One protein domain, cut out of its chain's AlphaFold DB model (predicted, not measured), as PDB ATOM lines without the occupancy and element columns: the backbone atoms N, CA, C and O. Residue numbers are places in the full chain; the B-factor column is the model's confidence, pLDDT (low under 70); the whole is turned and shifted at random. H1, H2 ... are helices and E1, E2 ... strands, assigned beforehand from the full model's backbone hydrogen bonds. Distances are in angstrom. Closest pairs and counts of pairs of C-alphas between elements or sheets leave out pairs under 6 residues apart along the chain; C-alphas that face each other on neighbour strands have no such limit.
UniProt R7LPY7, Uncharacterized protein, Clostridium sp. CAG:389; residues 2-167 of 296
ATOM      1  N   VAL A   2       0.009  18.572  28.891       62.12
ATOM      2  CA  VAL A   2      -0.458  19.961  28.867       62.12
ATOM      3  C   VAL A   2      -1.801  20.013  29.599       62.12
ATOM      4  O   VAL A   2      -2.570  19.055  29.522       62.12
ATOM      5  N   SER A   3      -2.057  21.073  30.366       80.12
ATOM      6  CA  SER A   3      -3.333  21.214  31.073       80.12
ATOM      7  C   SER A   3      -4.468  21.378  30.062       80.12
ATOM      8  O   SER A   3      -4.380  22.246  29.197       80.12
ATOM      9  N   LYS A   4      -5.556  20.610  30.222       88.06
ATOM     10  CA  LYS A   4      -6.815  20.757  29.462       88.06
ATOM     11  C   LYS A   4      -7.321  22.206  29.452       88.06
ATOM     12  O   LYS A   4      -7.968  22.642  28.508       88.06
ATOM     13  N   GLU A   5      -7.012  22.958  30.502       92.81
ATOM     14  CA  GLU A   5      -7.326  24.379  30.593       92.81
ATOM     15  C   GLU A   5      -6.552  25.224  29.567       92.81
ATOM     16  O   GLU A   5      -7.149  26.106  28.952       92.81
ATOM     17  N   LEU A   6      -5.264  24.947  29.320       95.44
ATOM     18  CA  LEU A   6      -4.478  25.700  28.335       95.44
ATOM     19  C   LEU A   6      -5.036  25.507  26.921       95.44
ATOM     20  O   LEU A   6      -5.131  26.482  26.176       95.44
ATOM     21  N   ASP A   7      -5.465  24.289  26.581       95.00
ATOM     22  CA  ASP A   7      -6.073  23.983  25.281       95.00
ATOM     23  C   ASP A   7      -7.338  24.827  25.044       95.00
ATOM     24  O   ASP A   7      -7.516  25.407  23.971       95.00
ATOM     25  N   ILE A   8      -8.175  24.997  26.076       96.31
ATOM     26  CA  ILE A   8      -9.367  25.860  26.013       96.31
ATOM     27  C   ILE A   8      -8.969  27.326  25.783       96.31
ATOM     28  O   ILE A   8      -9.550  28.001  24.928       96.31
ATOM     29  N   LYS A   9      -7.959  27.843  26.503       97.25
ATOM     30  CA  LYS A   9      -7.474  29.224  26.295       97.25
ATOM     31  C   LYS A   9      -6.924  29.418  24.885       97.25
ATOM     32  O   LYS A   9      -7.156  30.466  24.285       97.25
ATOM     33  N   MET A  10      -6.208  28.432  24.352       97.31
ATOM     34  CA  MET A  10      -5.665  28.477  22.995       97.31
ATOM     35  C   MET A  10      -6.767  28.541  21.939       97.31
ATOM     36  O   MET A  10      -6.658  29.337  21.008       97.31
ATOM     37  N   GLU A  11      -7.850  27.783  22.110       97.31
ATOM     38  CA  GLU A  11      -9.001  27.850  21.207       97.31
ATOM     39  C   GLU A  11      -9.675  29.231  21.256       97.31
ATOM     40  O   GLU A  11     -10.024  29.803  20.225       97.31
ATOM     41  N   ILE A  12      -9.774  29.844  22.440       97.75
ATOM     42  CA  ILE A  12     -10.244  31.233  22.567       97.75
ATOM     43  C   ILE A  12      -9.317  32.196  21.809       97.75
ATOM     44  O   ILE A  12      -9.799  33.004  21.019       97.75
ATOM     45  N   LEU A  13      -7.998  32.115  22.018       97.62
ATOM     46  CA  LEU A  13      -7.012  32.986  21.357       97.62
ATOM     47  C   LEU A  13      -7.077  32.891  19.828       97.62
ATOM     48  O   LEU A  13      -6.976  33.913  19.142       97.62
ATOM     49  N   LYS A  14      -7.275  31.676  19.313       96.12
ATOM     50  CA  LYS A  14      -7.455  31.406  17.887       96.12
ATOM     51  C   LYS A  14      -8.718  32.084  17.348       96.12
ATOM     52  O   LYS A  14      -8.643  32.781  16.342       96.12
ATOM     53  N   ASN A  15      -9.840  31.961  18.058       96.56
ATOM     54  CA  ASN A  15     -11.127  32.540  17.654       96.56
ATOM     55  C   ASN A  15     -11.176  34.075  17.728       96.56
ATOM     56  O   ASN A  15     -11.924  34.696  16.979       96.56
ATOM     57  N   LEU A  16     -10.363  34.705  18.584       95.81
ATOM     58  CA  LEU A  16     -10.238  36.169  18.617       95.81
ATOM     59  C   LEU A  16      -9.624  36.745  17.331       95.81
ATOM     60  O   LEU A  16      -9.906  37.892  16.997       95.81
ATOM     61  N   ASN A  17      -8.784  35.968  16.637       91.88
ATOM     62  CA  ASN A  17      -8.214  36.291  15.324       91.88
ATOM     63  C   ASN A  17      -7.608  37.710  15.199       91.88
ATOM     64  O   ASN A  17      -7.768  38.395  14.190       91.88
ATOM     65  N   THR A  18      -6.912  38.165  16.241       92.19
ATOM     66  CA  THR A  18      -6.119  39.404  16.222       92.19
ATOM     67  C   THR A  18      -4.635  39.063  16.156       92.19
ATOM     68  O   THR A  18      -4.233  38.013  16.650       92.19
ATOM     69  N   ASP A  19      -3.793  39.961  15.645       90.69
ATOM     70  CA  ASP A  19      -2.342  39.731  15.608       90.69
ATOM     71  C   ASP A  19      -1.751  39.394  16.999       90.69
ATOM     72  O   ASP A  19      -0.936  38.477  17.135       90.69
ATOM     73  N   ASP A  20      -2.200  40.080  18.060       94.31
ATOM     74  CA  ASP A  20      -1.756  39.802  19.431       94.31
ATOM     75  C   ASP A  20      -2.264  38.433  19.933       94.31
ATOM     76  O   ASP A  20      -1.515  37.710  20.592       94.31
ATOM     77  N   SER A  21      -3.509  38.040  19.629       95.94
ATOM     78  CA  SER A  21      -4.044  36.737  20.059       95.94
ATOM     79  C   SER A  21      -3.417  35.571  19.292       95.94
ATOM     80  O   SER A  21      -3.109  34.542  19.893       95.94
ATOM     81  N   ILE A  22      -3.134  35.754  18.001       95.25
ATOM     82  CA  ILE A  22      -2.399  34.798  17.165       95.25
ATOM     83  C   ILE A  22      -0.965  34.632  17.684       95.25
ATOM     84  O   ILE A  22      -0.471  33.508  17.790       95.25
ATOM     85  N   PHE A  23      -0.294  35.729  18.054       96.00
ATOM     86  CA  PHE A  23       1.023  35.655  18.681       96.00
ATOM     87  C   PHE A  23       0.979  34.832  19.975       96.00
ATOM     88  O   PHE A  23       1.765  33.900  20.128       96.00
ATOM     89  N   LEU A  24       0.036  35.118  20.880       97.56
ATOM     90  CA  LEU A  24      -0.114  34.355  22.123       97.56
ATOM     91  C   LEU A  24      -0.405  32.871  21.874       97.56
ATOM     92  O   LEU A  24       0.190  32.022  22.534       97.56
ATOM     93  N   TYR A  25      -1.256  32.550  20.894       97.31
ATOM     94  CA  TYR A  25      -1.512  31.170  20.484       97.31
ATOM     95  C   TYR A  25      -0.213  30.454  20.090       97.31
ATOM     96  O   TYR A  25       0.059  29.359  20.578       97.31
ATOM     97  N   ARG A  26       0.636  31.091  19.273       96.12
ATOM     98  CA  ARG A  26       1.935  30.526  18.867       96.12
ATOM     99  C   ARG A  26       2.890  30.334  20.037       96.12
ATOM    100  O   ARG A  26       3.578  29.321  20.078       96.12
ATOM    101  N   ILE A  27       2.912  31.259  20.996       97.56
ATOM    102  CA  ILE A  27       3.723  31.114  22.214       97.56
ATOM    103  C   ILE A  27       3.286  29.888  23.023       97.56
ATOM    104  O   ILE A  27       4.137  29.108  23.455       97.56
ATOM    105  N   CYS A  28       1.979  29.670  23.183       97.25
ATOM    106  CA  CYS A  28       1.468  28.464  23.832       97.25
ATOM    107  C   CYS A  28       1.826  27.198  23.041       97.25
ATOM    108  O   CYS A  28       2.299  26.228  23.631       97.25
ATOM    109  N   SER A  29       1.684  27.212  21.713       95.56
ATOM    110  CA  SER A  29       2.083  26.088  20.855       95.56
ATOM    111  C   SER A  29       3.574  25.756  20.980       95.56
ATOM    112  O   SER A  29       3.925  24.585  21.124       95.56
ATOM    113  N   ALA A  30       4.449  26.768  21.005       95.50
ATOM    114  CA  ALA A  30       5.887  26.598  21.210       95.50
ATOM    115  C   ALA A  30       6.192  25.958  22.576       95.50
ATOM    116  O   ALA A  30       6.963  25.001  22.666       95.50
ATOM    117  N   TYR A  31       5.525  26.430  23.636       96.19
ATOM    118  CA  TYR A  31       5.632  25.864  24.983       96.19
ATOM    119  C   TYR A  31       5.212  24.387  25.033       96.19
ATOM    120  O   TYR A  31       5.899  23.553  25.630       96.19
ATOM    121  N   ILE A  32       4.095  24.039  24.391       95.06
ATOM    122  CA  ILE A  32       3.611  22.657  24.303       95.06
ATOM    123  C   ILE A  32       4.605  21.786  23.533       95.06
ATOM    124  O   ILE A  32       4.974  20.709  24.006       95.06
ATOM    125  N   SER A  33       5.070  22.260  22.374       93.25
ATOM    126  CA  SER A  33       6.031  21.547  21.531       93.25
ATOM    127  C   SER A  33       7.315  21.223  22.296       93.25
ATOM    128  O   SER A  33       7.739  20.067  22.312       93.25
ATOM    129  N   TYR A  34       7.880  22.205  23.004       92.38
ATOM    130  CA  TYR A  34       9.071  22.016  23.837       92.38
ATOM    131  C   TYR A  34       8.860  20.943  24.916       92.38
ATOM    132  O   TYR A  34       9.681  20.040  25.079       92.38
ATOM    133  N   ASN A  35       7.742  20.996  25.644       92.25
ATOM    134  CA  ASN A  35       7.459  20.016  26.698       92.25
ATOM    135  C   ASN A  35       7.239  18.602  26.140       92.25
ATOM    136  O   ASN A  35       7.653  17.620  26.761       92.25
ATOM    137  N   ASN A  36       6.632  18.487  24.959       91.88
ATOM    138  CA  ASN A  36       6.480  17.210  24.271       91.88
ATOM    139  C   ASN A  36       7.832  16.652  23.801       91.88
ATOM    140  O   ASN A  36       8.054  15.447  23.897       91.88
ATOM    141  N   GLU A  37       8.749  17.500  23.324       90.69
ATOM    142  CA  GLU A  37      10.115  17.094  22.969       90.69
ATOM    143  C   GLU A  37      10.891  16.599  24.198       90.69
ATOM    144  O   GLU A  37      11.476  15.519  24.152       90.69
ATOM    145  N   MET A  38      10.798  17.300  25.332       90.62
ATOM    146  CA  MET A  38      11.397  16.856  26.601       90.62
ATOM    147  C   MET A  38      10.838  15.507  27.073       90.62
ATOM    148  O   MET A  38      11.594  14.654  27.535       90.62
ATOM    149  N   LEU A  39       9.530  15.274  26.919       90.88
ATOM    150  CA  LEU A  39       8.910  13.990  27.258       90.88
ATOM    151  C   LEU A  39       9.390  12.855  26.342       90.88
ATOM    152  O   LEU A  39       9.637  11.753  26.821       90.88
ATOM    153  N   LYS A  40       9.548  13.123  25.040       91.38
ATOM    154  CA  LYS A  40      10.113  12.149  24.093       91.38
ATOM    155  C   LYS A  40      11.549  11.794  24.470       91.38
ATOM    156  O   LYS A  40      11.870  10.613  24.538       91.38
ATOM    157  N   LEU A  41      12.372  12.800  24.770       90.69
ATOM    158  CA  LEU A  41      13.753  12.602  25.210       90.69
ATOM    159  C   LEU A  41      13.818  11.790  26.503       90.69
ATOM    160  O   LEU A  41      14.623  10.873  26.600       90.69
ATOM    161  N   LYS A  42      12.927  12.042  27.469       89.69
ATOM    162  CA  LYS A  42      12.869  11.265  28.717       89.69
ATOM    163  C   LYS A  42      12.808   9.746  28.489       89.69
ATOM    164  O   LYS A  42      13.336   9.000  29.304       89.69
ATOM    165  N   ASN A  43      12.198   9.303  27.390       86.44
ATOM    166  CA  ASN A  43      12.054   7.886  27.059       86.44
ATOM    167  C   ASN A  43      13.246   7.308  26.273       86.44
ATOM    168  O   ASN A  43      13.283   6.102  26.050       86.44
ATOM    169  N   THR A  44      14.191   8.139  25.823       88.94
ATOM    170  CA  THR A  44      15.342   7.722  25.000       88.94
ATOM    171  C   THR A  44      16.698   7.976  25.656       88.94
ATOM    172  O   THR A  44      17.709   7.467  25.175       88.94
ATOM    173  N   ILE A  45      16.751   8.764  26.733       91.69
ATOM    174  CA  ILE A  45      17.988   9.011  27.480       91.69
ATOM    175  C   ILE A  45      18.491   7.746  28.178       91.69
ATOM    176  O   ILE A  45      17.714   6.934  28.677       91.69
ATOM    177  N   ASN A  46      19.812   7.639  28.291       91.50
ATOM    178  CA  ASN A  46      20.484   6.606  29.064       91.50
ATOM    179  C   ASN A  46      21.192   7.249  30.267       91.50
ATOM    180  O   ASN A  46      22.401   7.475  30.241       91.50
ATOM    181  N   ILE A  47      20.410   7.620  31.286       93.25
ATOM    182  CA  ILE A  47      20.911   8.164  32.557       93.25
ATOM    183  C   ILE A  47      20.686   7.113  33.642       93.25
ATOM    184  O   ILE A  47      19.542   6.753  33.923       93.25
ATOM    185  N   GLU A  48      21.760   6.650  34.276       94.12
ATOM    186  CA  GLU A  48      21.655   5.761  35.436       94.12
ATOM    187  C   GLU A  48      21.321   6.575  36.694       94.12
ATOM    188  O   GLU A  48      21.940   7.611  36.959       94.12
ATOM    189  N   ILE A  49      20.350   6.102  37.480       95.75
ATOM    190  CA  ILE A  49      20.008   6.734  38.756       95.75
ATOM    191  C   ILE A  49      21.044   6.324  39.803       95.75
ATOM    192  O   ILE A  49      21.107   5.158  40.190       95.75
ATOM    193  N   ASN A  50      21.869   7.272  40.247       95.62
ATOM    194  CA  ASN A  50      22.969   7.023  41.176       95.62
ATOM    195  C   ASN A  50      23.367   8.317  41.917       95.62
ATOM    196  O   ASN A  50      23.242   9.417  41.381       95.62
ATOM    197  N   ASN A  51      23.863   8.179  43.149       94.75
ATOM    198  CA  ASN A  51      24.227   9.293  44.030       94.75
ATOM    199  C   ASN A  51      25.734   9.589  44.087       94.75
ATOM    200  O   ASN A  51      26.126  10.507  44.804       94.75
ATOM    201  N   GLN A  52      26.572   8.835  43.366       96.44
ATOM    202  CA  GLN A  52      28.009   9.109  43.280       96.44
ATOM    203  C   GLN A  52      28.273  10.532  42.776       96.44
ATOM    204  O   GLN A  52      27.589  11.010  41.878       96.44
ATOM    205  N   GLU A  53      29.270  11.203  43.341       95.12
ATOM    206  CA  GLU A  53      29.688  12.528  42.884       95.12
ATOM    207  C   GLU A  53      30.441  12.456  41.553       95.12
ATOM    208  O   GLU A  53      31.011  11.424  41.176       95.12
ATOM    209  N   THR A  54      30.471  13.582  40.844       95.44
ATOM    210  CA  THR A  54      31.262  13.730  39.621       95.44
ATOM    211  C   THR A  54      32.746  13.436  39.869       95.44
ATOM    212  O   THR A  54      33.405  14.058  40.699       95.44
ATOM    213  N   ASN A  55      33.310  12.528  39.073       95.19
ATOM    214  CA  ASN A  55      34.737  12.248  38.995       95.19
ATOM    215  C   ASN A  55      35.182  12.266  37.528       95.19
ATOM    216  O   ASN A  55      35.116  11.257  36.822       95.19
ATOM    217  N   ILE A  56      35.653  13.432  37.081       94.81
ATOM    218  CA  ILE A  56      36.034  13.669  35.683       94.81
ATOM    219  C   ILE A  56      37.168  12.733  35.244       94.81
ATOM    220  O   ILE A  56      37.099  12.184  34.150       94.81
ATOM    221  N   GLU A  57      38.174  12.500  36.095       90.12
ATOM    222  CA  GLU A  57      39.328  11.643  35.765       90.12
ATOM    223  C   GLU A  57      38.928  10.185  35.520       90.12
ATOM    224  O   GLU A  57      39.484   9.516  34.653       90.12
ATOM    225  N   LYS A  58      37.922   9.692  36.250       92.38
ATOM    226  CA  LYS A  58      37.353   8.351  36.048       92.38
ATOM    227  C   LYS A  58      36.254   8.320  34.981       92.38
ATOM    228  O   LYS A  58      35.637   7.277  34.781       92.38
ATOM    229  N   GLY A  59      35.978   9.447  34.325       93.50
ATOM    230  CA  GLY A  59      34.911   9.573  33.336       93.50
ATOM    231  C   GLY A  59      33.505   9.420  33.920       93.50
ATOM    232  O   GLY A  59      32.605   9.028  33.191       93.50
ATOM    233  N   LEU A  60      33.282   9.696  35.207       96.88
ATOM    234  CA  LEU A  60      31.957   9.646  35.834       96.88
ATOM    235  C   LEU A  60      31.408  11.063  36.002       96.88
ATOM    236  O   LEU A  60      31.992  11.859  36.732       96.88
ATOM    237  N   ILE A  61      30.279  11.378  35.371       97.50
ATOM    238  CA  ILE A  61      29.636  12.692  35.476       97.50
ATOM    239  C   ILE A  61      28.265  12.536  36.129       97.50
ATOM    240  O   ILE A  61      27.380  11.896  35.559       97.50
ATOM    241  N   ASN A  62      28.078  13.159  37.293       97.06
ATOM    242  CA  ASN A  62      26.767  13.308  37.909       97.06
ATOM    243  C   ASN A  62      26.164  14.652  37.503       97.06
ATOM    244  O   ASN A  62      26.672  15.710  37.868       97.06
ATOM    245  N   LEU A  63      25.066  14.612  36.749       96.69
ATOM    246  CA  LEU A  63      24.432  15.810  36.205       96.69
ATOM    247  C   LEU A  63      23.940  16.775  37.284       96.69
ATOM    248  O   LEU A  63      23.879  17.975  37.026       96.69
ATOM    249  N   ASP A  64      23.611  16.293  38.480       94.56
ATOM    250  CA  ASP A  64      23.167  17.156  39.575       94.56
ATOM    251  C   ASP A  64      24.299  18.014  40.158       94.56
ATOM    252  O   ASP A  64      24.005  19.017  40.801       94.56
ATOM    253  N   ASP A  65      25.566  17.670  39.899       94.69
ATOM    254  CA  ASP A  65      26.741  18.460  40.297       94.69
ATOM    255  C   ASP A  65      27.153  19.481  39.212       94.69
ATOM    256  O   ASP A  65      28.086  20.267  39.401       94.69
ATOM    257  N   ILE A  66      26.455  19.476  38.070       95.94
ATOM    258  CA  ILE A  66      26.726  20.334  36.913       95.94
ATOM    259  C   ILE A  66      25.661  21.427  36.803       95.94
ATOM    260  O   ILE A  66      24.459  21.151  36.742       95.94
ATOM    261  N   GLU A  67      26.107  22.679  36.722       94.56
ATOM    262  CA  GLU A  67      25.257  23.848  36.519       94.56
ATOM    263  C   GLU A  67      25.011  24.109  35.026       94.56
ATOM    264  O   GLU A  67      25.926  24.088  34.202       94.56
ATOM    265  N   CYS A  68      23.761  24.417  34.662       94.25
ATOM    266  CA  CYS A  68      23.417  24.852  33.306       94.25
ATOM    267  C   CYS A  68      22.381  25.988  33.257       94.25
ATOM    268  O   CYS A  68      21.772  26.212  32.208       94.25
ATOM    269  N   GLN A  69      22.145  26.699  34.367       90.19
ATOM    270  CA  GLN A  69      21.000  27.608  34.528       90.19
ATOM    271  C   GLN A  69      20.906  28.667  33.417       90.19
ATOM    272  O   GLN A  69      19.833  28.869  32.850       90.19
ATOM    273  N   LYS A  70      22.029  29.291  33.027       89.88
ATOM    274  CA  LYS A  70      22.059  30.308  31.952       89.88
ATOM    275  C   LYS A  70      21.723  29.791  30.555       89.88
ATOM    276  O   LYS A  70      21.246  30.569  29.738       89.88
ATOM    277  N   TYR A  71      21.925  28.503  30.295       94.12
ATOM    278  CA  TYR A  71      21.601  27.879  29.010       94.12
ATOM    279  C   TYR A  71      20.209  27.245  29.041       94.12
ATOM    280  O   TYR A  71      19.475  27.286  28.059       94.12
ATOM    281  N   PHE A  72      19.810  26.694  30.191       93.62
ATOM    282  CA  PHE A  72      18.507  26.060  30.353       93.62
ATOM    283  C   PHE A  72      17.373  27.074  30.519       93.62
ATOM    284  O   PHE A  72      16.257  26.798  30.083       93.62
ATOM    285  N   HIS A  73      17.633  28.238  31.120       91.81
ATOM    286  CA  HIS A  73      16.671  29.325  31.304       91.81
ATOM    287  C   HIS A  73      17.022  30.542  30.449       91.81
ATOM    288  O   HIS A  73      17.169  31.651  30.965       91.81
ATOM    289  N   THR A  74      17.119  30.337  29.134       92.88
ATOM    290  CA  THR A  74      17.308  31.437  28.180       92.88
ATOM    291  C   THR A  74      16.250  32.519  28.360       92.88
ATOM    292  O   THR A  74      15.113  32.258  28.786       92.88
ATOM    293  N   ARG A  75      16.595  33.749  27.976       90.75
ATOM    294  CA  ARG A  75      15.683  34.894  28.097       90.75
ATOM    295  C   ARG A  75      14.346  34.642  27.393       90.75
ATOM    296  O   ARG A  75      13.285  34.988  27.917       90.75
ATOM    297  N   MET A  76      14.393  34.027  26.213       93.62
ATOM    298  CA  MET A  76      13.198  33.690  25.440       93.62
ATOM    299  C   MET A  76      12.341  32.640  26.145       93.62
ATOM    300  O   MET A  76      11.138  32.848  26.289       93.62
ATOM    301  N   LYS A  77      12.936  31.559  26.664       93.38
ATOM    302  CA  LYS A  77      12.189  30.523  27.393       93.38
ATOM    303  C   LYS A  77      11.530  31.076  28.655       93.38
ATOM    304  O   LYS A  77      10.363  30.790  28.912       93.38
ATOM    305  N   GLN A  78      12.236  31.909  29.418       92.12
ATOM    306  CA  GLN A  78      11.662  32.584  30.587       92.12
ATOM    307  C   GLN A  78      10.467  33.467  30.204       92.12
ATOM    308  O   GLN A  78       9.451  33.478  30.899       92.12
ATOM    309  N   ASN A  79      10.560  34.190  29.086       93.44
ATOM    310  CA  ASN A  79       9.454  35.007  28.599       93.44
ATOM    311  C   ASN A  79       8.261  34.166  28.114       93.44
ATOM    312  O   ASN A  79       7.127  34.500  28.448       93.44
ATOM    313  N   ILE A  80       8.502  33.070  27.386       95.25
ATOM    314  CA  ILE A  80       7.459  32.116  26.977       95.25
ATOM    315  C   ILE A  80       6.727  31.582  28.213       95.25
ATOM    316  O   ILE A  80       5.504  31.689  28.287       95.25
ATOM    317  N   ASN A  81       7.465  31.098  29.216       94.25
ATOM    318  CA  ASN A  81       6.882  30.575  30.453       94.25
ATOM    319  C   ASN A  81       6.029  31.628  31.174       94.25
ATOM    320  O   ASN A  81       4.897  31.340  31.550       94.25
ATOM    321  N   ARG A  82       6.529  32.867  31.297       94.44
ATOM    322  CA  ARG A  82       5.781  33.991  31.889       94.44
ATOM    323  C   ARG A  82       4.473  34.261  31.145       94.44
ATOM    324  O   ARG A  82       3.448  34.515  31.777       94.44
ATOM    325  N   ILE A  83       4.508  34.276  29.811       96.19
ATOM    326  CA  ILE A  83       3.321  34.524  28.985       96.19
ATOM    327  C   ILE A  83       2.289  33.419  29.207       96.19
ATOM    328  O   ILE A  83       1.129  33.730  29.469       96.19
ATOM    329  N   VAL A  84       2.709  32.154  29.157       96.19
ATOM    330  CA  VAL A  84       1.821  31.004  29.376       96.19
ATOM    331  C   VAL A  84       1.209  31.050  30.774       96.19
ATOM    332  O   VAL A  84      -0.005  30.952  30.908       96.19
ATOM    333  N   GLU A  85       2.010  31.299  31.810       94.88
ATOM    334  CA  GLU A  85       1.519  31.468  33.183       94.88
ATOM    335  C   GLU A  85       0.502  32.617  33.292       94.88
ATOM    336  O   GLU A  85      -0.536  32.494  33.938       94.88
ATOM    337  N   SER A  86       0.758  33.736  32.614       95.38
ATOM    338  CA  SER A  86      -0.164  34.876  32.592       95.38
ATOM    339  C   SER A  86      -1.485  34.538  31.898       95.38
ATOM    340  O   SER A  86      -2.529  34.997  32.346       95.38
ATOM    341  N   ILE A  87      -1.462  33.726  30.836       96.44
ATOM    342  CA  ILE A  87      -2.674  33.237  30.158       96.44
ATOM    343  C   ILE A  87      -3.474  32.311  31.076       96.44
ATOM    344  O   ILE A  87      -4.693  32.450  31.159       96.44
ATOM    345  N   MET A  88      -2.796  31.403  31.781       95.38
ATOM    346  CA  MET A  88      -3.429  30.477  32.726       95.38
ATOM    347  C   MET A  88      -4.117  31.215  33.880       95.38
ATOM    348  O   MET A  88      -5.207  30.844  34.291       95.38
ATOM    349  N   ASN A  89      -3.530  32.320  34.343       94.12
ATOM    350  CA  ASN A  89      -4.094  33.131  35.424       94.12
ATOM    351  C   ASN A  89      -5.247  34.059  34.990       94.12
ATOM    352  O   ASN A  89      -5.864  34.701  35.839       94.12
ATOM    353  N   VAL A  90      -5.537  34.178  33.690       94.81
ATOM    354  CA  VAL A  90      -6.633  35.014  33.175       94.81
ATOM    355  C   VAL A  90      -7.869  34.157  32.959       94.81
ATOM    356  O   VAL A  90      -7.814  33.119  32.302       94.81
ATOM    357  N   THR A  91      -9.028  34.601  33.446       96.25
ATOM    358  CA  THR A  91     -10.280  33.852  33.256       96.25
ATOM    359  C   THR A  91     -10.694  33.801  31.781       96.25
ATOM    360  O   THR A  91     -10.376  34.686  30.986       96.25
ATOM    361  N   GLU A  92     -11.441  32.769  31.373       96.38
ATOM    362  CA  GLU A  92     -11.916  32.664  29.981       96.38
ATOM    363  C   GLU A  92     -12.792  33.855  29.577       96.38
ATOM    364  O   GLU A  92     -12.684  34.369  28.463       96.38
ATOM    365  N   LYS A  93     -13.641  34.319  30.504       96.31
ATOM    366  CA  LYS A  93     -14.499  35.492  30.314       96.31
ATOM    367  C   LYS A  93     -13.664  36.739  30.046       96.31
ATOM    368  O   LYS A  93     -13.968  37.479  29.113       96.31
ATOM    369  N   GLU A  94     -12.611  36.971  30.825       96.25
ATOM    370  CA  GLU A  94     -11.715  38.104  30.599       96.25
ATOM    371  C   GLU A  94     -10.988  37.999  29.264       96.25
ATOM    372  O   GLU A  94     -10.925  38.994  28.547       96.25
ATOM    373  N   LEU A  95     -10.497  36.814  28.896       95.75
ATOM    374  CA  LEU A  95      -9.805  36.619  27.623       95.75
ATOM    375  C   LEU A  95     -10.706  36.957  26.423       95.75
ATOM    376  O   LEU A  95     -10.238  37.563  25.464       95.75
ATOM    377  N   LYS A  96     -12.005  36.631  26.511       94.81
ATOM    378  CA  LYS A  96     -13.014  36.913  25.474       94.81
ATOM    379  C   LYS A  96     -13.467  38.375  25.433       94.81
ATOM    380  O   LYS A  96     -13.742  38.894  24.360       94.81
ATOM    381  N   THR A  97     -13.608  39.026  26.590       93.50
ATOM    382  CA  THR A  97     -14.359  40.296  26.695       93.50
ATOM    383  C   THR A  97     -13.493  41.517  26.996       93.50
ATOM    384  O   THR A  97     -13.870  42.645  26.677       93.50
ATOM    385  N   LYS A  98     -12.322  41.337  27.612       93.62
ATOM    386  CA  LYS A  98     -11.511  42.448  28.118       93.62
ATOM    387  C   LYS A  98     -10.629  43.014  27.012       93.62
ATOM    388  O   LYS A  98      -9.645  42.404  26.590       93.62
ATOM    389  N   LYS A  99     -10.936  44.239  26.581       90.19
ATOM    390  CA  LYS A  99     -10.141  44.963  25.580       90.19
ATOM    391  C   LYS A  99      -8.662  45.017  25.984       90.19
ATOM    392  O   LYS A  99      -8.324  45.312  27.133       90.19
ATOM    393  N   ASN A 100      -7.776  44.772  25.019       93.06
ATOM    394  CA  ASN A 100      -6.316  44.802  25.173       93.06
ATOM    395  C   ASN A 100      -5.725  43.773  26.155       93.06
ATOM    396  O   ASN A 100      -4.559  43.915  26.526       93.06
ATOM    397  N   ILE A 101      -6.467  42.746  26.589       96.56
ATOM    398  CA  ILE A 101      -5.923  41.725  27.499       96.56
ATOM    399  C   ILE A 101      -4.713  41.001  26.896       96.56
ATOM    400  O   ILE A 101      -3.689  40.883  27.564       96.56
ATOM    401  N   CYS A 102      -4.773  40.638  25.609       96.69
ATOM    402  CA  CYS A 102      -3.653  40.001  24.913       96.69
ATOM    403  C   CYS A 102      -2.412  40.903  24.919       96.69
ATOM    404  O   CYS A 102      -1.338  40.488  25.346       96.69
ATOM    405  N   LYS A 103      -2.581  42.181  24.561       95.12
ATOM    406  CA  LYS A 103      -1.509  43.181  24.615       95.12
ATOM    407  C   LYS A 103      -0.911  43.309  26.019       95.12
ATOM    408  O   LYS A 103       0.307  43.358  26.159       95.12
ATOM    409  N   LYS A 104      -1.746  43.342  27.064       95.38
ATOM    410  CA  LYS A 104      -1.277  43.388  28.458       95.38
ATOM    411  C   LYS A 104      -0.424  42.167  28.796       95.38
ATOM    412  O   LYS A 104       0.663  42.352  29.315       95.38
ATOM    413  N   ILE A 105      -0.861  40.960  28.438       96.06
ATOM    414  CA  ILE A 105      -0.103  39.718  28.662       96.06
ATOM    415  C   ILE A 105       1.266  39.766  27.964       96.06
ATOM    416  O   ILE A 105       2.291  39.469  28.582       96.06
ATOM    417  N   ILE A 106       1.298  40.177  26.690       95.56
ATOM    418  CA  ILE A 106       2.531  40.244  25.889       95.56
ATOM    419  C   ILE A 106       3.550  41.178  26.545       95.56
ATOM    420  O   ILE A 106       4.701  40.791  26.742       95.56
ATOM    421  N   TYR A 107       3.118  42.389  26.899       93.12
ATOM    422  CA  TYR A 107       4.001  43.466  27.348       93.12
ATOM    423  C   TYR A 107       4.106  43.614  28.869       93.12
ATOM    424  O   TYR A 107       4.733  44.570  29.330       93.12
ATOM    425  N   ASP A 108       3.518  42.703  29.649       89.19
ATOM    426  CA  ASP A 108       3.629  42.727  31.105       89.19
ATOM    427  C   ASP A 108       5.098  42.576  31.532       89.19
ATOM    428  O   ASP A 108       5.747  41.549  31.315       89.19
ATOM    429  N   LYS A 109       5.631  43.640  32.137       71.94
ATOM    430  CA  LYS A 109       7.003  43.714  32.639       71.94
ATOM    431  C   LYS A 109       7.020  43.306  34.107       71.94
ATOM    432  O   LYS A 109       7.335  44.120  34.974       71.94
ATOM    433  N   LYS A 110       6.725  42.042  34.411       68.38
ATOM    434  CA  LYS A 110       7.127  41.509  35.718       68.38
ATOM    435  C   LYS A 110       8.648  41.549  35.788       68.38
ATOM    436  O   LYS A 110       9.323  41.130  34.845       68.38
ATOM    437  N   LYS A 111       9.186  42.086  36.886       56.44
ATOM    438  CA  LYS A 111      10.623  42.078  37.167       56.44
ATOM    439  C   LYS A 111      11.048  40.610  37.185       56.44
ATOM    440  O   LYS A 111      10.742  39.889  38.130       56.44
ATOM    441  N   GLN A 112      11.660  40.141  36.102       55.34
ATOM    442  CA  GLN A 112      12.282  38.829  36.095       55.34
ATOM    443  C   GLN A 112      13.453  38.944  37.063       55.34
ATOM    444  O   GLN A 112      14.458  39.582  36.756       55.34
ATOM    445  N   ASN A 113      13.307  38.374  38.258       49.88
ATOM    446  CA  ASN A 113      14.477  37.979  39.017       49.88
ATOM    447  C   ASN A 113      15.124  36.907  38.153       49.88
ATOM    448  O   ASN A 113      14.646  35.773  38.130       49.88
ATOM    449  N   ILE A 114      16.125  37.290  37.357       53.69
ATOM    450  CA  ILE A 114      16.957  36.317  36.670       53.69
ATOM    451  C   ILE A 114      17.645  35.555  37.795       53.69
ATOM    452  O   ILE A 114      18.605  36.027  38.398       53.69
ATOM    453  N   LEU A 115      17.040  34.435  38.171       47.53
ATOM    454  CA  LEU A 115      17.444  33.621  39.298       47.53
ATOM    455  C   LEU A 115      18.625  32.773  38.831       47.53
ATOM    456  O   LEU A 115      18.528  31.561  38.696       47.53
ATOM    457  N   TYR A 116      19.760  33.425  38.577       53.72
ATOM    458  CA  TYR A 116      21.049  32.754  38.644       53.72
ATOM    459  C   TYR A 116      21.339  32.533  40.127       53.72
ATOM    460  O   TYR A 116      22.107  33.264  40.746       53.72
ATOM    461  N   LYS A 117      20.660  31.564  40.743       47.16
ATOM    462  CA  LYS A 117      21.200  30.971  41.962       47.16
ATOM    463  C   LYS A 117      22.351  30.090  41.497       47.16
ATOM    464  O   LYS A 117      22.151  28.902  41.282       47.16
ATOM    465  N   SER A 118      23.519  30.700  41.289       51.66
ATOM    466  CA  SER A 118      24.749  29.928  41.225       51.66
ATOM    467  C   SER A 118      24.885  29.267  42.586       51.66
ATOM    468  O   SER A 118      25.091  29.931  43.606       51.66
ATOM    469  N   GLU A 119      24.679  27.961  42.642       57.97
ATOM    470  CA  GLU A 119      25.154  27.212  43.790       57.97
ATOM    471  C   GLU A 119      26.677  27.300  43.723       57.97
ATOM    472  O   GLU A 119      27.271  26.740  42.807       57.97
ATOM    473  N   ASN A 120      27.289  28.055  44.646       56.94
ATOM    474  CA  ASN A 120      28.694  28.504  44.616       56.94
ATOM    475  C   ASN A 120      29.760  27.398  44.423       56.94
ATOM    476  O   ASN A 120      30.941  27.719  44.336       56.94
ATOM    477  N   ASN A 121      29.367  26.124  44.335       70.88
ATOM    478  CA  ASN A 121      30.245  24.961  44.260       70.88
ATOM    479  C   ASN A 121      29.994  24.043  43.042       70.88
ATOM    480  O   ASN A 121      30.702  23.046  42.908       70.88
ATOM    481  N   LYS A 122      29.007  24.317  42.170       87.38
ATOM    482  CA  LYS A 122      28.738  23.472  40.986       87.38
ATOM    483  C   LYS A 122      29.601  23.877  39.790       87.38
ATOM    484  O   LYS A 122      29.900  25.051  39.594       87.38
ATOM    485  N   LEU A 123      29.989  22.895  38.974       92.94
ATOM    486  CA  LEU A 123      30.774  23.120  37.757       92.94
ATOM    487  C   LEU A 123      29.848  23.517  36.599       92.94
ATOM    488  O   LEU A 123      28.906  22.787  36.300       92.94
ATOM    489  N   ASP A 124      30.121  24.629  35.911       95.00
ATOM    490  CA  ASP A 124      29.355  25.021  34.717       95.00
ATOM    491  C   ASP A 124      29.530  23.989  33.591       95.00
ATOM    492  O   ASP A 124      30.637  23.516  33.319       95.00
ATOM    493  N   ILE A 125      28.441  23.650  32.898       97.19
ATOM    494  CA  ILE A 125      28.449  22.662  31.811       97.19
ATOM    495  C   ILE A 125      29.438  23.008  30.688       97.19
ATOM    496  O   ILE A 125      30.054  22.106  30.120       97.19
ATOM    497  N   VAL A 126      29.645  24.292  30.375       97.31
ATOM    498  CA  VAL A 126      30.633  24.701  29.367       97.31
ATOM    499  C   VAL A 126      32.053  24.497  29.879       97.31
ATOM    500  O   VAL A 126      32.912  24.065  29.109       97.31
ATOM    501  N   ASP A 127      32.307  24.750  31.160       96.88
ATOM    502  CA  ASP A 127      33.620  24.506  31.759       96.88
ATOM    503  C   ASP A 127      33.920  23.006  31.841       96.88
ATOM    504  O   ASP A 127      35.025  22.589  31.485       96.88
ATOM    505  N   LEU A 128      32.923  22.175  32.169       97.62
ATOM    506  CA  LEU A 128      33.025  20.721  32.047       97.62
ATOM    507  C   LEU A 128      33.410  20.311  30.618       97.62
ATOM    508  O   LEU A 128      34.385  19.587  30.432       97.62
ATOM    509  N   ILE A 129      32.685  20.785  29.600       98.19
ATOM    510  CA  ILE A 129      32.956  20.439  28.195       98.19
ATOM    511  C   ILE A 129      34.375  20.853  27.782       98.19
ATOM    512  O   ILE A 129      35.074  20.076  27.132       98.19
ATOM    513  N   LYS A 130      34.836  22.039  28.194       97.69
ATOM    514  CA  LYS A 130      36.211  22.500  27.942       97.69
ATOM    515  C   LYS A 130      37.249  21.597  28.603       97.69
ATOM    516  O   LYS A 130      38.265  21.293  27.977       97.69
ATOM    517  N   ILE A 131      37.010  21.157  29.841       97.50
ATOM    518  CA  ILE A 131      37.890  20.206  30.538       97.50
ATOM    519  C   ILE A 131      37.943  18.882  29.772       97.50
ATOM    520  O   ILE A 131      39.040  18.386  29.507       97.50
ATOM    521  N   LEU A 132      36.788  18.343  29.371       97.25
ATOM    522  CA  LEU A 132      36.699  17.093  28.613       97.25
ATOM    523  C   LEU A 132      37.434  17.187  27.266       97.25
ATOM    524  O   LEU A 132      38.209  16.288  26.944       97.25
ATOM    525  N   ASP A 133      37.269  18.276  26.503       96.50
ATOM    526  CA  ASP A 133      37.981  18.457  25.226       96.50
ATOM    527  C   ASP A 133      39.491  18.624  25.430       96.50
ATOM    528  O   ASP A 133      40.287  17.991  24.732       96.50
ATOM    529  N   LYS A 134      39.904  19.434  26.414       96.12
ATOM    530  CA  LYS A 134      41.323  19.673  26.713       96.12
ATOM    531  C   LYS A 134      42.031  18.391  27.153       96.12
ATOM    532  O   LYS A 134      43.152  18.145  26.721       96.12
ATOM    533  N   ARG A 135      41.381  17.578  27.992       95.19
ATOM    534  CA  ARG A 135      41.908  16.292  28.486       95.19
ATOM    535  C   ARG A 135      41.626  15.117  27.545       95.19
ATOM    536  O   ARG A 135      42.049  14.005  27.831       95.19
ATOM    537  N   LYS A 136      40.922  15.349  26.431       92.44
ATOM    538  CA  LYS A 136      40.520  14.328  25.447       92.44
ATOM    539  C   LYS A 136      39.741  13.158  26.060       92.44
ATOM    540  O   LYS A 136      39.825  12.025  25.588       92.44
ATOM    541  N   ILE A 137      38.918  13.447  27.065       93.31
ATOM    542  CA  ILE A 137      38.030  12.469  27.699       93.31
ATOM    543  C   ILE A 137      36.797  12.303  26.803       93.31
ATOM    544  O   ILE A 137      35.899  13.142  26.784       93.31
ATOM    545  N   LYS A 138      36.784  11.226  26.009       88.31
ATOM    546  CA  LYS A 138      35.737  10.940  25.006       88.31
ATOM    547  C   LYS A 138      34.662   9.961  25.504       88.31
ATOM    548  O   LYS A 138      33.569   9.926  24.937       88.31
ATOM    549  N   ASN A 139      34.977   9.178  26.536       90.38
ATOM    550  CA  ASN A 139      34.107   8.151  27.104       90.38
ATOM    551  C   ASN A 139      33.756   8.541  28.535       90.38
ATOM    552  O   ASN A 139      34.643   8.610  29.384       90.38
ATOM    553  N   ILE A 140      32.475   8.795  28.783       94.38
ATOM    554  CA  ILE A 140      31.972   9.103  30.116       94.38
ATOM    555  C   ILE A 140      30.745   8.253  30.434       94.38
ATOM    556  O   ILE A 140      29.950   7.931  29.549       94.38
ATOM    557  N   LYS A 141      30.584   7.921  31.709       96.12
ATOM    558  CA  LYS A 141      29.358   7.406  32.302       96.12
ATOM    559  C   LYS A 141      28.582   8.588  32.880       96.12
ATOM    560  O   LYS A 141      29.124   9.337  33.690       96.12
ATOM    561  N   ILE A 142      27.327   8.746  32.464       96.94
ATOM    562  CA  ILE A 142      26.455   9.829  32.928       96.94
ATOM    563  C   ILE A 142      25.427   9.267  33.905       96.94
ATOM    564  O   ILE A 142      24.708   8.319  33.585       96.94
ATOM    565  N   ILE A 143      25.356   9.873  35.086       97.56
ATOM    566  CA  ILE A 143      24.413   9.518  36.146       97.56
ATOM    567  C   ILE A 143      23.652  10.753  36.634       97.56
ATOM    568  O   ILE A 143      24.063  11.889  36.386       97.56
ATOM    569  N   ALA A 144      22.550  10.533  37.342       97.19
ATOM    570  CA  ALA A 144      21.853  11.574  38.090       97.19
ATOM    571  C   ALA A 144      21.137  10.974  39.307       97.19
ATOM    572  O   ALA A 144      20.705   9.827  39.282       97.19
ATOM    573  N   ARG A 145      20.933  11.765  40.355       95.31
ATOM    574  CA  ARG A 145      20.128  11.428  41.537       95.31
ATOM    575  C   ARG A 145      18.643  11.322  41.184       95.31
ATOM    576  O   ARG A 145      17.912  10.544  41.791       95.31
ATOM    577  N   ASN A 146      18.178  12.099  40.200       93.69
ATOM    578  CA  ASN A 146      16.822  12.002  39.658       93.69
ATOM    579  C   ASN A 146      16.736  12.412  38.175       93.69
ATOM    580  O   ASN A 146      17.628  13.057  37.626       93.69
ATOM    581  N   ILE A 147      15.628  12.057  37.515       92.50
ATOM    582  CA  ILE A 147      15.358  12.447  36.123       92.50
ATOM    583  C   ILE A 147      14.347  13.595  36.106       92.50
ATOM    584  O   ILE A 147      13.142  13.391  36.277       92.50
ATOM    585  N   ASN A 148      14.847  14.801  35.853       92.75
ATOM    586  CA  ASN A 148      14.068  16.024  35.676       92.75
ATOM    587  C   ASN A 148      14.420  16.704  34.332       92.75
ATOM    588  O   ASN A 148      15.361  16.296  33.653       92.75
ATOM    589  N   ASN A 149      13.677  17.744  33.936       92.50
ATOM    590  CA  ASN A 149      13.887  18.423  32.647       92.50
ATOM    591  C   ASN A 149      15.284  19.049  32.500       92.50
ATOM    592  O   ASN A 149      15.796  19.130  31.388       92.50
ATOM    593  N   GLU A 150      15.891  19.495  33.598       93.94
ATOM    594  CA  GLU A 150      17.240  20.057  33.581       93.94
ATOM    595  C   GLU A 150      18.285  18.960  33.342       93.94
ATOM    596  O   GLU A 150      19.159  19.120  32.496       93.94
ATOM    597  N   ASN A 151      18.163  17.809  34.010       95.12
ATOM    598  CA  ASN A 151      19.049  16.658  33.803       95.12
ATOM    599  C   ASN A 151      18.897  16.082  32.382       95.12
ATOM    600  O   ASN A 151      19.895  15.758  31.744       95.12
ATOM    601  N   ILE A 152      17.680  16.052  31.830       95.81
ATOM    602  CA  ILE A 152      17.438  15.677  30.424       95.81
ATOM    603  C   ILE A 152      18.154  16.640  29.469       95.81
ATOM    604  O   ILE A 152      18.840  16.204  28.542       95.81
ATOM    605  N   PHE A 153      18.022  17.947  29.708       95.62
ATOM    606  CA  PHE A 153      18.698  18.969  28.915       95.62
ATOM    607  C   PHE A 153      20.222  18.824  28.991       95.62
ATOM    608  O   PHE A 153      20.870  18.704  27.954       95.62
ATOM    609  N   LYS A 154      20.793  18.742  30.201       96.69
ATOM    610  CA  LYS A 154      22.238  18.559  30.407       96.69
ATOM    611  C   LYS A 154      22.763  17.310  29.702       96.69
ATOM    612  O   LYS A 154      23.799  17.382  29.050       96.69
ATOM    613  N   TYR A 155      22.041  16.190  29.783       96.81
ATOM    614  CA  TYR A 155      22.408  14.957  29.084       96.81
ATOM    615  C   TYR A 155      22.455  15.153  27.564       96.81
ATOM    616  O   TYR A 155      23.425  14.747  26.925       96.81
ATOM    617  N   SER A 156      21.427  15.784  26.986       95.50
ATOM    618  CA  SER A 156      21.347  16.055  25.545       95.50
ATOM    619  C   SER A 156      22.514  16.929  25.072       95.50
ATOM    620  O   SER A 156      23.220  16.573  24.126       95.50
ATOM    621  N   GLU A 157      22.764  18.036  25.771       96.31
ATOM    622  CA  GLU A 157      23.839  18.982  25.453       96.31
ATOM    623  C   GLU A 157      25.229  18.352  25.615       96.31
ATOM    624  O   GLU A 157      26.084  18.496  24.740       96.31
ATOM    625  N   LEU A 158      25.449  17.589  26.690       96.50
ATOM    626  CA  LEU A 158      26.719  16.905  26.935       96.50
ATOM    627  C   LEU A 158      26.969  15.797  25.908       96.50
ATOM    628  O   LEU A 158      28.073  15.696  25.378       96.50
ATOM    629  N   THR A 159      25.946  15.008  25.568       95.69
ATOM    630  CA  THR A 159      26.039  13.984  24.516       95.69
ATOM    631  C   THR A 159      26.436  14.622  23.191       95.69
ATOM    632  O   THR A 159      27.364  14.153  22.528       95.69
ATOM    633  N   LYS A 160      25.807  15.751  22.840       96.62
ATOM    634  CA  LYS A 160      26.156  16.473  21.620       96.62
ATOM    635  C   LYS A 160      27.580  17.018  21.658       96.62
ATOM    636  O   LYS A 160      28.312  16.888  20.679       96.62
ATOM    637  N   ALA A 161      28.003  17.584  22.783       97.56
ATOM    638  CA  ALA A 161      29.366  18.064  22.955       97.56
ATOM    639  C   ALA A 161      30.401  16.935  22.819       97.56
ATOM    640  O   ALA A 161      31.426  17.132  22.171       97.56
ATOM    641  N   LEU A 162      30.129  15.732  23.337       96.88
ATOM    642  CA  LEU A 162      31.012  14.571  23.171       96.88
ATOM    643  C   LEU A 162      31.153  14.143  21.705       96.88
ATOM    644  O   LEU A 162      32.251  13.781  21.284       96.88
ATOM    645  N   GLU A 163      30.079  14.205  20.907       96.56
ATOM    646  CA  GLU A 163      30.166  13.982  19.455       96.56
ATOM    647  C   GLU A 163      31.123  14.976  18.789       96.56
ATOM    648  O   GLU A 163      31.899  14.592  17.916       96.56
ATOM    649  N   ILE A 164      31.095  16.242  19.217       97.69
ATOM    650  CA  ILE A 164      31.982  17.299  18.717       97.69
ATOM    651  C   ILE A 164      33.433  17.077  19.171       97.69
ATOM    652  O   ILE A 164      34.350  17.185  18.355       97.69
ATOM    653  N   ILE A 165      33.661  16.702  20.435       96.69
ATOM    654  CA  ILE A 165      35.001  16.425  20.993       96.69
ATOM    655  C   ILE A 165      35.698  15.284  20.243       96.69
ATOM    656  O   ILE A 165      36.919  15.306  20.071       96.69
ATOM    657  N   LYS A 166      34.939  14.291  19.765       96.06
ATOM    658  CA  LYS A 166      35.467  13.159  18.988       96.06
ATOM    659  C   LYS A 166      36.034  13.564  17.621       96.06
ATOM    660  O   LYS A 166      36.766  12.770  17.038       96.06
ATOM    661  N   ILE A 167      35.727  14.761  17.120       96.62
ATOM    662  CA  ILE A 167      36.199  15.257  15.823       96.62
ATOM    663  C   ILE A 167      37.522  15.989  16.027       96.62
ATOM    664  O   ILE A 167      37.545  17.084  16.588       96.62
TER     665      ILE A 167
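What this domain is: This is residues 2 to 167 of the 296 residues of an uncharacterized protein of Clostridium sp. CAG:389 (UniProt R7LPY7). The model is a loose, long body of two lobes: a helical lobe of H1, H4, H5, H6 and the first part of H2, and a second lobe of a two-strand sheet, E1 and E2, with H8 near it and H7 packed on H8. H2 runs from the first lobe to the second, where its residues 38 to 42 touch H8; H3 lies between the lobes, and the link of residues 108 to 124 also runs from one to the other. The printed part has 166 residues, with eight named helices and two named strands in the order H1 H2 E1 H3 H4 H5 H6 H7 E2 H8; the sheet, E1 then E2, is parallel, and the class is mostly helix. The radius of gyration of the C-alphas is 19.9 A and the spans are 61 by 32 by 31 A.

How they stand to each other: E1, residues 60 to 62, and E2, residues 141 to 144, are parallel neighbours at 20 degrees; N 61 and O 141 are within hydrogen-bond range at 2.9 A, as are N 143 and O 61 at 2.9 A. With H3 to H7 between them along the chain, they form a strand-helix-strand unit, two parallel strands joined through helices. Residues 48 to 49 also pair, parallel, with residues 143 to 144 of E2. The closest C-alphas of E2 and H8, residues 149 to 165, are those of Ala 144 and Asn 151, 7.2 A apart. H7, residues 125 to 134, touches H8 at a shallow tilt of 22 degrees, the same way, closest at the C-alphas of Asp 133 and Ile 165, 5.6 A. H3, residues 69 to 72, is close to H8 but not clearly touching, with the C-alphas of Phe 72 and Glu 150 closest at 6.9 A. The hub is H2, residues 19 to 42; it touches H8 closest at the C-alphas of Lys 42 and Ile 152, 6.6 A. H1, residues 4 to 16, forms a helical hairpin with H2, the C-alphas of Leu 13 and Ser 21 being closest at 5.0 A. H4, residues 75 to 88, touches H2 only just about perpendicular, at 71 degrees, closest at the C-alphas of Cys 28 and Val 84, 6.1 A. H6, residues 101 to 107, touches H4 at a shallow tilt of 20 degrees, opposite ways, with the C-alphas of Ile 83 and Ile 105 closest at 6.2 A. H5, residues 92 to 97, touches H1 at a shallow tilt of 12 degrees, closest at the C-alphas of Lys 9 and Glu 92, 6.7 A. In H1, H2 and H4 to H8 every O i to N i+4 pair is within hydrogen-bond range; H3 is too short for one.

Where its parts are: H1 begins at C-alpha 4 (-6.815, 20.757, 29.462) and is 19.2 A long; H2 is 34.8 A, H4 20.2 A and H7 14.2 A. H8, 24.2 A, ends at C-alpha 165 (35.001, 16.425, 20.993). E2, 10.4 A, begins at C-alpha 141 (29.358, 7.406, 32.302).

The domain as a whole: The farthest C-alphas, those of Glu 57 and Thr 97, are 61.5 A apart. The printed part has no cut. The links H2 to E1 and H6 to H7 are long, 17 residues each. The mean pLDDT of the printed part is 91.4; residue 2 and residues 110 to 120 are under 70.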